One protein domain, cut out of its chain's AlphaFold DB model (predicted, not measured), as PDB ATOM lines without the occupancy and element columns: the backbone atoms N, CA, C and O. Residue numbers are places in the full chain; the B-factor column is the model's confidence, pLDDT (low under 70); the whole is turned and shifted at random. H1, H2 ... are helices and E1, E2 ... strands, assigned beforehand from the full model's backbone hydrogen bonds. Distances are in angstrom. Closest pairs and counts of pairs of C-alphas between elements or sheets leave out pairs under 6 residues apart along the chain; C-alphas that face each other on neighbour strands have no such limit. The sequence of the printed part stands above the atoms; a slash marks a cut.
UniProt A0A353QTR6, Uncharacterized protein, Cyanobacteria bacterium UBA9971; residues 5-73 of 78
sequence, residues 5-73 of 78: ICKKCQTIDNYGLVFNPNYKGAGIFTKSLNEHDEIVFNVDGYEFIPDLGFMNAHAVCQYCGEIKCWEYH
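AT A GLANCE: This is residues 5 to 73 of the 78 residues of an uncharacterized protein of Cyanobacteria bacterium UBA9971 (UniProt A0A353QTR6). Two small lobes stand next to each other: a three-stranded antiparallel wall, E2, E3 and E4, and a lobe in which the short helix H1 leads straight into E5, E5 pairs with E1, and E6 pairs with residues 5 to 6. The long link between E1 and E2 and the tight link from E4 to H1 join the lobes. The printed part has 69 residues, in the order E1 E2 E3 E4 H1 E5 E6; the class is mixed, with under half of the residues in named elements. It is compact, with a radius of gyration of the C-alphas of 12.0 A and spans of 33 by 31 by 19 A.

HOW THE PARTS SIT: Residues 5 to 6 pair antiparallel with residues 70 to 71 of E6, residues 70 to 72, which pairs with no named strand. E1, residues 15 to 17, is antiparallel to E5, residues 59 to 61, at 140 degrees, with N 16 and O 60 2.9 A apart. E2, residues 29 to 33, and E3, residues 39 to 43, form a hairpin at 155 degrees, with N 30 and O 42 3.0 A apart. E3 and E4, residues 46 to 48, form another at 157 degrees, with N 41 and O 48 2.8 A apart; E2 E3 E4 is a meander, each strand the antiparallel neighbour of the one before. H1, residues 52 to 58, is not on this sheet; every O i to N i+4 pair in it is within hydrogen-bond range. The closest C-alphas of H1 and E6, those of Asn 56 and Trp 70, are 5.9 A apart.

IN THESE COORDINATES: E1 begins at C-alpha 15, (-8.020, 16.525, -44.158). E2 is 14.0 A long, E3 13.1 A and H1 10.1 A. E6 ends at C-alpha 72, (-10.169, 28.492, -49.502).

THE WHOLE: The C-alphas farthest apart, those of Asn 22 and His 36, are 33.8 A apart. The printed part has no cut, and no printed residue is under 70 in pLDDT.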
ATOM      1  N   ILE A   5     -11.962  24.061 -47.820       93.56
ATOM      2  CA  ILE A   5     -13.131  23.259 -48.174       93.56
ATOM      3  C   ILE A   5     -12.779  22.263 -49.274       93.56
ATOM      4  O   ILE A   5     -12.110  22.592 -50.256       93.56
ATOM      5  N   CYS A   6     -13.229  21.021 -49.105       94.25
ATOM      6  CA  CYS A   6     -13.157  20.026 -50.161       94.25
ATOM      7  C   CYS A   6     -14.185  20.367 -51.244       94.25
ATOM      8  O   CYS A   6     -15.391  20.334 -50.997       94.25
ATOM      9  N   LYS A   7     -13.730  20.600 -52.475       93.62
ATOM     10  CA  LYS A   7     -14.595  20.901 -53.626       93.62
ATOM     11  C   LYS A   7     -15.636  19.814 -53.890       93.62
ATOM     12  O   LYS A   7     -16.717  20.109 -54.393       93.62
ATOM     13  N   LYS A   8     -15.319  18.553 -53.569       92.94
ATOM     14  CA  LYS A   8     -16.170  17.400 -53.885       92.94
ATOM     15  C   LYS A   8     -17.332  17.233 -52.913       92.94
ATOM     16  O   LYS A   8     -18.473  17.128 -53.350       92.94
ATOM     17  N   CYS A   9     -17.038  17.152 -51.618       92.94
ATOM     18  CA  CYS A   9     -18.035  16.847 -50.589       92.94
ATOM     19  C   CYS A   9     -18.386  18.049 -49.707       92.94
ATOM     20  O   CYS A   9     -19.157  17.896 -48.766       92.94
ATOM     21  N   GLN A  10     -17.811  19.224 -49.994       92.31
ATOM     22  CA  GLN A  10     -18.061  20.484 -49.287       92.31
ATOM     23  C   GLN A  10     -17.768  20.410 -47.777       92.31
ATOM     24  O   GLN A  10     -18.217  21.243 -46.996       92.31
ATOM     25  N   THR A  11     -16.992  19.409 -47.349       89.56
ATOM     26  CA  THR A  11     -16.540  19.280 -45.964       89.56
ATOM     27  C   THR A  11     -15.380  20.229 -45.716       89.56
ATOM     28  O   THR A  11     -14.461  20.325 -46.534       89.56
ATOM     29  N   ILE A  12     -15.421  20.899 -44.570       88.38
ATOM     30  CA  ILE A  12     -14.473  21.941 -44.203       88.38
ATOM     31  C   ILE A  12     -13.463  21.389 -43.191       88.38
ATOM     32  O   ILE A  12     -13.831  20.667 -42.265       88.38
ATOM     33  N   ASP A  13     -12.184  21.680 -43.419       81.75
ATOM     34  CA  ASP A  13     -11.022  21.353 -42.581       81.75
ATOM     35  C   ASP A  13     -10.853  19.892 -42.129       81.75
ATOM     36  O   ASP A  13     -10.124  19.581 -41.176       81.75
ATOM     37  N   ASN A  14     -11.481  18.964 -42.851       87.12
ATOM     38  CA  ASN A  14     -11.366  17.534 -42.602       87.12
ATOM     39  C   ASN A  14     -10.399  16.869 -43.590       87.12
ATOM     40  O   ASN A  14     -10.807  16.233 -44.568       87.12
ATOM     41  N   TYR A  15      -9.107  17.055 -43.341       89.44
ATOM     42  CA  TYR A  15      -8.020  16.525 -44.158       89.44
ATOM     43  C   TYR A  15      -6.996  15.730 -43.348       89.44
ATOM     44  O   TYR A  15      -6.770  15.981 -42.163       89.44
ATOM     45  N   GLY A  16      -6.354  14.796 -44.044       91.50
ATOM     46  CA  GLY A  16      -5.089  14.172 -43.677       91.50
ATOM     47  C   GLY A  16      -4.035  14.469 -44.743       91.50
ATOM     48  O   GLY A  16      -4.333  15.115 -45.750       91.50
ATOM     49  N   LEU A  17      -2.814  13.977 -44.541       92.62
ATOM     50  CA  LEU A  17      -1.723  14.117 -45.504       92.62
ATOM     51  C   LEU A  17      -1.367  12.779 -46.140       92.62
ATOM     52  O   LEU A  17      -1.350  11.739 -45.482       92.62
ATOM     53  N   VAL A  18      -1.045  12.830 -47.427       90.69
ATOM     54  CA  VAL A  18      -0.427  11.731 -48.158       90.69
ATOM     55  C   VAL A  18       1.074  11.969 -48.178       90.69
ATOM     56  O   VAL A  18       1.561  12.959 -48.726       90.69
ATOM     57  N   PHE A  19       1.810  11.033 -47.593       89.50
ATOM     58  CA  PHE A  19       3.264  11.052 -47.595       89.50
ATOM     59  C   PHE A  19       3.811  10.378 -48.852       89.50
ATOM     60  O   PHE A  19       3.248   9.408 -49.363       89.50
ATOM     61  N   ASN A  20       4.935  10.890 -49.357       88.12
ATOM     62  CA  ASN A  20       5.673  10.205 -50.411       88.12
ATOM     63  C   ASN A  20       6.148   8.838 -49.875       88.12
ATOM     64  O   ASN A  20       6.658   8.798 -48.758       88.12
ATOM     65  N   PRO A  21       6.070   7.741 -50.650       88.31
ATOM     66  CA  PRO A  21       6.611   6.444 -50.233       88.31
ATOM     67  C   PRO A  21       8.094   6.469 -49.827       88.31
ATOM     68  O   PRO A  21       8.533   5.638 -49.043       88.31
ATOM     69  N   ASN A  22       8.863   7.431 -50.344       92.81
ATOM     70  CA  ASN A  22      10.274   7.638 -50.012       92.81
ATOM     71  C   ASN A  22      10.494   8.612 -48.840       92.81
ATOM     72  O   ASN A  22      11.634   9.004 -48.576       92.81
ATOM     73  N   TYR A  23       9.429   9.062 -48.169       91.00
ATOM     74  CA  TYR A  23       9.538   9.906 -46.986       91.00
ATOM     75  C   TYR A  23      10.222   9.126 -45.860       91.00
ATOM     76  O   TYR A  23       9.816   8.018 -45.527       91.00
ATOM     77  N   LYS A  24      11.297   9.695 -45.302       92.06
ATOM     78  CA  LYS A  24      12.145   9.024 -44.302       92.06
ATOM     79  C   LYS A  24      11.821   9.405 -42.855       92.06
ATOM     80  O   LYS A  24      12.466   8.887 -41.949       92.06
ATOM     81  N   GLY A  25      10.894  10.339 -42.653       91.06
ATOM     82  CA  GLY A  25      10.423  10.725 -41.327       91.06
ATOM     83  C   GLY A  25       9.451   9.699 -40.734       91.06
ATOM     84  O   GLY A  25       9.086   8.723 -41.391       91.06
ATOM     85  N   ALA A  26       9.034   9.918 -39.488       92.19
ATOM     86  CA  ALA A  26       8.061   9.071 -38.803       92.19
ATOM     87  C   ALA A  26       6.641   9.206 -39.388       92.19
ATOM     88  O   ALA A  26       5.806   8.331 -39.161       92.19
ATOM     89  N   GLY A  27       6.371  10.268 -40.156       90.69
ATOM     90  CA  GLY A  27       5.068  10.502 -40.781       90.69
ATOM     91  C   GLY A  27       4.000  10.908 -39.767       90.69
ATOM     92  O   GLY A  27       2.807  10.699 -39.997       90.69
ATOM     93  N   ILE A  28       4.419  11.464 -38.630       91.75
ATOM     94  CA  ILE A  28       3.520  11.953 -37.596       91.75
ATOM     95  C   ILE A  28       3.017  13.318 -38.047       91.75
ATOM     96  O   ILE A  28       3.771  14.287 -38.124       91.75
ATOM     97  N   PHE A  29       1.724  13.375 -38.352       93.00
ATOM     98  CA  PHE A  29       1.028  14.599 -38.716       93.00
ATOM     99  C   PHE A  29       0.072  15.012 -37.601       93.00
ATOM    100  O   PHE A  29      -0.812  14.243 -37.214       93.00
ATOM    101  N   THR A  30       0.210  16.247 -37.132       93.31
ATOM    102  CA  THR A  30      -0.782  16.891 -36.271       93.31
ATOM    103  C   THR A  30      -1.150  18.263 -36.823       93.31
ATOM    104  O   THR A  30      -0.441  18.852 -37.641       93.31
ATOM    105  N   LYS A  31      -2.313  18.760 -36.398       91.12
ATOM    106  CA  LYS A  31      -2.799  20.095 -36.738       91.12
ATOM    107  C   LYS A  31      -3.272  20.811 -35.483       91.12
ATOM    108  O   LYS A  31      -3.897  20.193 -34.619       91.12
ATOM    109  N   SER A  32      -3.000  22.100 -35.411       91.94
ATOM    110  CA  SER A  32      -3.419  22.982 -34.324       91.94
ATOM    111  C   SER A  32      -3.844  24.342 -34.882       91.94
ATOM    112  O   SER A  32      -3.766  24.588 -36.087       91.94
ATOM    113  N   LEU A  33      -4.343  25.208 -34.001       90.12
ATOM    114  CA  LEU A  33      -4.548  26.623 -34.289       90.12
ATOM    115  C   LEU A  33      -3.522  27.429 -33.493       90.12
ATOM    116  O   LEU A  33      -3.284  27.114 -32.325       90.12
ATOM    117  N   ASN A  34      -2.924  28.445 -34.113       90.00
ATOM    118  CA  ASN A  34      -2.056  29.391 -33.409       90.00
ATOM    119  C   ASN A  34      -2.862  30.537 -32.766       90.00
ATOM    120  O   ASN A  34      -4.088  30.600 -32.865       90.00
ATOM    121  N   GLU A  35      -2.158  31.472 -32.124       91.25
ATOM    122  CA  GLU A  35      -2.741  32.652 -31.463       91.25
ATOM    123  C   GLU A  35      -3.484  33.602 -32.425       91.25
ATOM    124  O   GLU A  35      -4.265  34.441 -31.982       91.25
ATOM    125  N   HIS A  36      -3.273  33.459 -33.737       88.19
ATOM    126  CA  HIS A  36      -3.927  34.238 -34.788       88.19
ATOM    127  C   HIS A  36      -5.080  33.485 -35.475       88.19
ATOM    128  O   HIS A  36      -5.544  33.913 -36.531       88.19
ATOM    129  N   ASP A  37      -5.553  32.372 -34.899       85.62
ATOM    130  CA  ASP A  37      -6.598  31.510 -35.472       85.62
ATOM    131  C   ASP A  37      -6.237  30.873 -36.833       85.62
ATOM    132  O   ASP A  37      -7.132  30.400 -37.556       85.62
ATOM    133  N   GLU A  38      -4.947  30.827 -37.177       87.06
ATOM    134  CA  GLU A  38      -4.423  30.188 -38.386       87.06
ATOM    135  C   GLU A  38      -4.173  28.704 -38.132       87.06
ATOM    136  O   GLU A  38      -3.768  28.291 -37.043       87.06
ATOM    137  N   ILE A  39      -4.397  27.887 -39.158       89.94
ATOM    138  CA  ILE A  39      -4.124  26.454 -39.087       89.94
ATOM    139  C   ILE A  39      -2.618  26.235 -39.198       89.94
ATOM    140  O   ILE A  39      -2.005  26.642 -40.183       89.94
ATOM    141  N   VAL A  40      -2.045  25.536 -38.223       93.56
ATOM    142  CA  VAL A  40      -0.640  25.122 -38.232       93.56
ATOM    143  C   VAL A  40      -0.569  23.618 -38.424       93.56
ATOM    144  O   VAL A  40      -1.221  22.851 -37.711       93.56
ATOM    145  N   PHE A  41       0.211  23.193 -39.411       94.44
ATOM    146  CA  PHE A  41       0.559  21.796 -39.625       94.44
ATOM    147  C   PHE A  41       1.889  21.514 -38.959       94.44
ATOM    148  O   PHE A  41       2.843  22.261 -39.156       94.44
ATOM    149  N   ASN A  42       1.949  20.412 -38.222       95.38
ATOM    150  CA  ASN A  42       3.185  19.856 -37.709       95.38
ATOM    151  C   ASN A  42       3.418  18.503 -38.384       95.38
ATOM    152  O   ASN A  42       2.565  17.612 -38.320       95.38
ATOM    153  N   VAL A  43       4.558  18.372 -39.055       94.38
ATOM    154  CA  VAL A  43       5.009  17.118 -39.660       94.38
ATOM    155  C   VAL A  43       6.375  16.781 -39.086       94.38
ATOM    156  O   VAL A  43       7.354  17.468 -39.375       94.38
ATOM    157  N   ASP A  44       6.432  15.739 -38.259       94.19
ATOM    158  CA  ASP A  44       7.652  15.286 -37.578       94.19
ATOM    159  C   ASP A  44       8.423  16.418 -36.865       94.19
ATOM    160  O   ASP A  44       9.654  16.472 -36.875       94.19
ATOM    161  N   GLY A  45       7.692  17.344 -36.237       93.50
ATOM    162  CA  GLY A  45       8.256  18.472 -35.493       93.50
ATOM    163  C   GLY A  45       8.512  19.732 -36.324       93.50
ATOM    164  O   GLY A  45       8.892  20.749 -35.750       93.50
ATOM    165  N   TYR A  46       8.296  19.701 -37.642       93.94
ATOM    166  CA  TYR A  46       8.355  20.899 -38.479       93.94
ATOM    167  C   TYR A  46       6.979  21.557 -38.588       93.94
ATOM    168  O   TYR A  46       6.035  20.936 -39.079       93.94
ATOM    169  N   GLU A  47       6.891  22.817 -38.157       95.94
ATOM    170  CA  GLU A  47       5.650  23.589 -38.135       95.94
ATOM    171  C   GLU A  47       5.585  24.623 -39.253       95.94
ATOM    172  O   GLU A  47       6.531  25.378 -39.483       95.94
ATOM    173  N   PHE A  48       4.448  24.667 -39.943       94.81
ATOM    174  CA  PHE A  48       4.184  25.647 -40.991       94.81
ATOM    175  C   PHE A  48       2.682  25.871 -41.179       94.81
ATOM    176  O   PHE A  48       1.856  25.020 -40.847       94.81
ATOM    177  N   ILE A  49       2.332  27.021 -41.752       93.62
ATOM    178  CA  ILE A  49       0.965  27.316 -42.189       93.62
ATOM    179  C   ILE A  49       0.831  26.800 -43.628       93.62
ATOM    180  O   ILE A  49       1.578  27.252 -44.500       93.62
ATOM    181  N   PRO A  50      -0.060  25.834 -43.902       92.81
ATOM    182  CA  PRO A  50      -0.238  25.312 -45.248       92.81
ATOM    183  C   PRO A  50      -0.914  26.354 -46.142       92.81
ATOM    184  O   PRO A  50      -1.861  27.028 -45.736       92.81
ATOM    185  N   ASP A  51      -0.468  26.444 -47.393       92.56
ATOM    186  CA  ASP A  51      -1.144  27.209 -48.437       92.56
ATOM    187  C   ASP A  51      -1.979  26.298 -49.353       92.56
ATOM    188  O   ASP A  51      -1.970  25.065 -49.248       92.56
ATOM    189  N   LEU A  52      -2.720  26.901 -50.285       92.56
ATOM    190  CA  LEU A  52      -3.560  26.144 -51.209       92.56
ATOM    191  C   LEU A  52      -2.759  25.212 -52.136       92.56
ATOM    192  O   LEU A  52      -3.275  24.175 -52.559       92.56
ATOM    193  N   GLY A  53      -1.511  25.568 -52.453       93.50
ATOM    194  CA  GLY A  53      -0.622  24.753 -53.277       93.50
ATOM    195  C   GLY A  53      -0.223  23.468 -52.559       93.50
ATOM    196  O   GLY A  53      -0.360  22.381 -53.120       93.50
ATOM    197  N   PHE A  54       0.176  23.581 -51.293       92.88
ATOM    198  CA  PHE A  54       0.485  22.455 -50.424       92.88
ATOM    199  C   PHE A  54      -0.724  21.533 -50.266       92.88
ATOM    200  O   PHE A  54      -0.619  20.323 -50.489       92.88
ATOM    201  N   MET A  55      -1.893  22.101 -49.953       94.12
ATOM    202  CA  MET A  55      -3.129  21.330 -49.802       94.12
ATOM    203  C   MET A  55      -3.458  20.556 -51.080       94.12
ATOM    204  O   MET A  55      -3.744  19.359 -51.034       94.12
ATOM    205  N   ASN A  56      -3.343  21.201 -52.242       93.31
ATOM    206  CA  ASN A  56      -3.608  20.544 -53.517       93.31
ATOM    207  C   ASN A  56      -2.488  19.611 -53.998       93.31
ATOM    208  O   ASN A  56      -2.685  18.880 -54.966       93.31
ATOM    209  N   ALA A  57      -1.337  19.583 -53.335       92.00
ATOM    210  CA  ALA A  57      -0.270  18.635 -53.630       92.00
ATOM    211  C   ALA A  57      -0.317  17.400 -52.719       92.00
ATOM    212  O   ALA A  57      -0.058  16.290 -53.192       92.00
ATOM    213  N   HIS A  58      -0.668  17.586 -51.442       92.56
ATOM    214  CA  HIS A  58      -0.406  16.598 -50.393       92.56
ATOM    215  C   HIS A  58      -1.608  16.247 -49.514       92.56
ATOM    216  O   HIS A  58      -1.567  15.214 -48.848       92.56
ATOM    217  N   ALA A  59      -2.673  17.052 -49.487       93.69
ATOM    218  CA  ALA A  59      -3.800  16.798 -48.595       93.69
ATOM    219  C   ALA A  59      -4.871  15.900 -49.236       93.69
ATOM    220  O   ALA A  59      -5.244  16.059 -50.404       93.69
ATOM    221  N   VAL A  60      -5.413  14.994 -48.425       94.00
ATOM    222  CA  VAL A  60      -6.526  14.097 -48.759       94.00
ATOM    223  C   VAL A  60      -7.719  14.397 -47.867       94.00
ATOM    224  O   VAL A  60      -7.567  14.601 -46.662       94.00
ATOM    225  N   CYS A  61      -8.921  14.435 -48.437       94.00
ATOM    226  CA  CYS A  61     -10.140  14.613 -47.660       94.00
ATOM    227  C   CYS A  61     -10.431  13.339 -46.863       94.00
ATOM    228  O   CYS A  61     -10.630  12.279 -47.448       94.00
ATOM    229  N   GLN A  62     -10.516  13.431 -45.535       91.81
ATOM    230  CA  GLN A  62     -10.787  12.251 -44.698       91.81
ATOM    231  C   GLN A  62     -12.241  11.776 -44.786       91.81
ATOM    232  O   GLN A  62     -12.545  10.674 -44.343       91.81
ATOM    233  N   TYR A  63     -13.138  12.589 -45.351       91.88
ATOM    234  CA  TYR A  63     -14.534  12.208 -45.537       91.88
ATOM    235  C   TYR A  63     -14.765  11.442 -46.846       91.88
ATOM    236  O   TYR A  63     -15.328  10.353 -46.826       91.88
ATOM    237  N   CYS A  64     -14.330  11.994 -47.986       91.88
ATOM    238  CA  CYS A  64     -14.587  11.400 -49.306       91.88
ATOM    239  C   CYS A  64     -13.367  10.748 -49.972       91.88
ATOM    240  O   CYS A  64     -13.519  10.124 -51.018       91.88
ATOM    241  N   GLY A  65     -12.167  10.884 -49.400       89.69
ATOM    242  CA  GLY A  65     -10.935  10.292 -49.930       89.69
ATOM    243  C   GLY A  65     -10.317  11.025 -51.124       89.69
ATOM    244  O   GLY A  65      -9.270  10.611 -51.611       89.69
ATOM    245  N   GLU A  66     -10.928  12.112 -51.599       89.69
ATOM    246  CA  GLU A  66     -10.402  12.877 -52.730       89.69
ATOM    247  C   GLU A  66      -9.100  13.601 -52.378       89.69
ATOM    248  O   GLU A  66      -8.928  14.145 -51.281       89.69
ATOM    249  N   ILE A  67      -8.193  13.652 -53.350       87.06
ATOM    250  CA  ILE A  67      -6.874  14.281 -53.243       87.06
ATOM    251  C   ILE A  67      -6.848  15.457 -54.221       87.06
ATOM    252  O   ILE A  67      -7.471  15.401 -55.279       87.06
ATOM    253  N   LYS A  68      -6.104  16.518 -53.899       83.69
ATOM    254  CA  LYS A  68      -5.903  17.665 -54.806       83.69
ATOM    255  C   LYS A  68      -7.187  18.434 -55.161       83.69
ATOM    256  O   LYS A  68      -7.345  18.906 -56.286       83.69
ATOM    257  N   CYS A  69      -8.128  18.530 -54.220       89.56
ATOM    258  CA  CYS A  69      -9.453  19.109 -54.455       89.56
ATOM    259  C   CYS A  69      -9.855  20.159 -53.405       89.56
ATOM    260  O   CYS A  69     -10.988  20.164 -52.926       89.56
ATOM    261  N   TRP A  70      -8.934  21.048 -53.043       93.75
ATOM    262  CA  TRP A  70      -9.123  22.043 -51.987       93.75
ATOM    263  C   TRP A  70      -9.285  23.454 -52.543       93.75
ATOM    264  O   TRP A  70      -8.630  23.822 -53.523       93.75
ATOM    265  N   GLU A  71     -10.127  24.243 -51.879       93.94
ATOM    266  CA  GLU A  71     -10.308  25.687 -52.067       93.94
ATOM    267  C   GLU A  71     -10.294  26.393 -50.713       93.94
ATOM    268  O   GLU A  71     -10.531  25.762 -49.679       93.94
ATOM    269  N   TYR A  72     -10.024  27.700 -50.715       90.31
ATOM    270  CA  TYR A  72     -10.169  28.492 -49.502       90.31
ATOM    271  C   TYR A  72     -11.643  28.627 -49.116       90.31
ATOM    272  O   TYR A  72     -12.495  28.925 -49.953       90.31
ATOM    273  N   HIS A  73     -11.927  28.449 -47.833       87.81
ATOM    274  CA  HIS A  73     -13.203  28.773 -47.225       87.81
ATOM    275  C   HIS A  73     -13.048  30.044 -46.391       87.81
ATOM    276  O   HIS A  73     -12.155  30.139 -45.553       87.81
TER     277      HIS A  73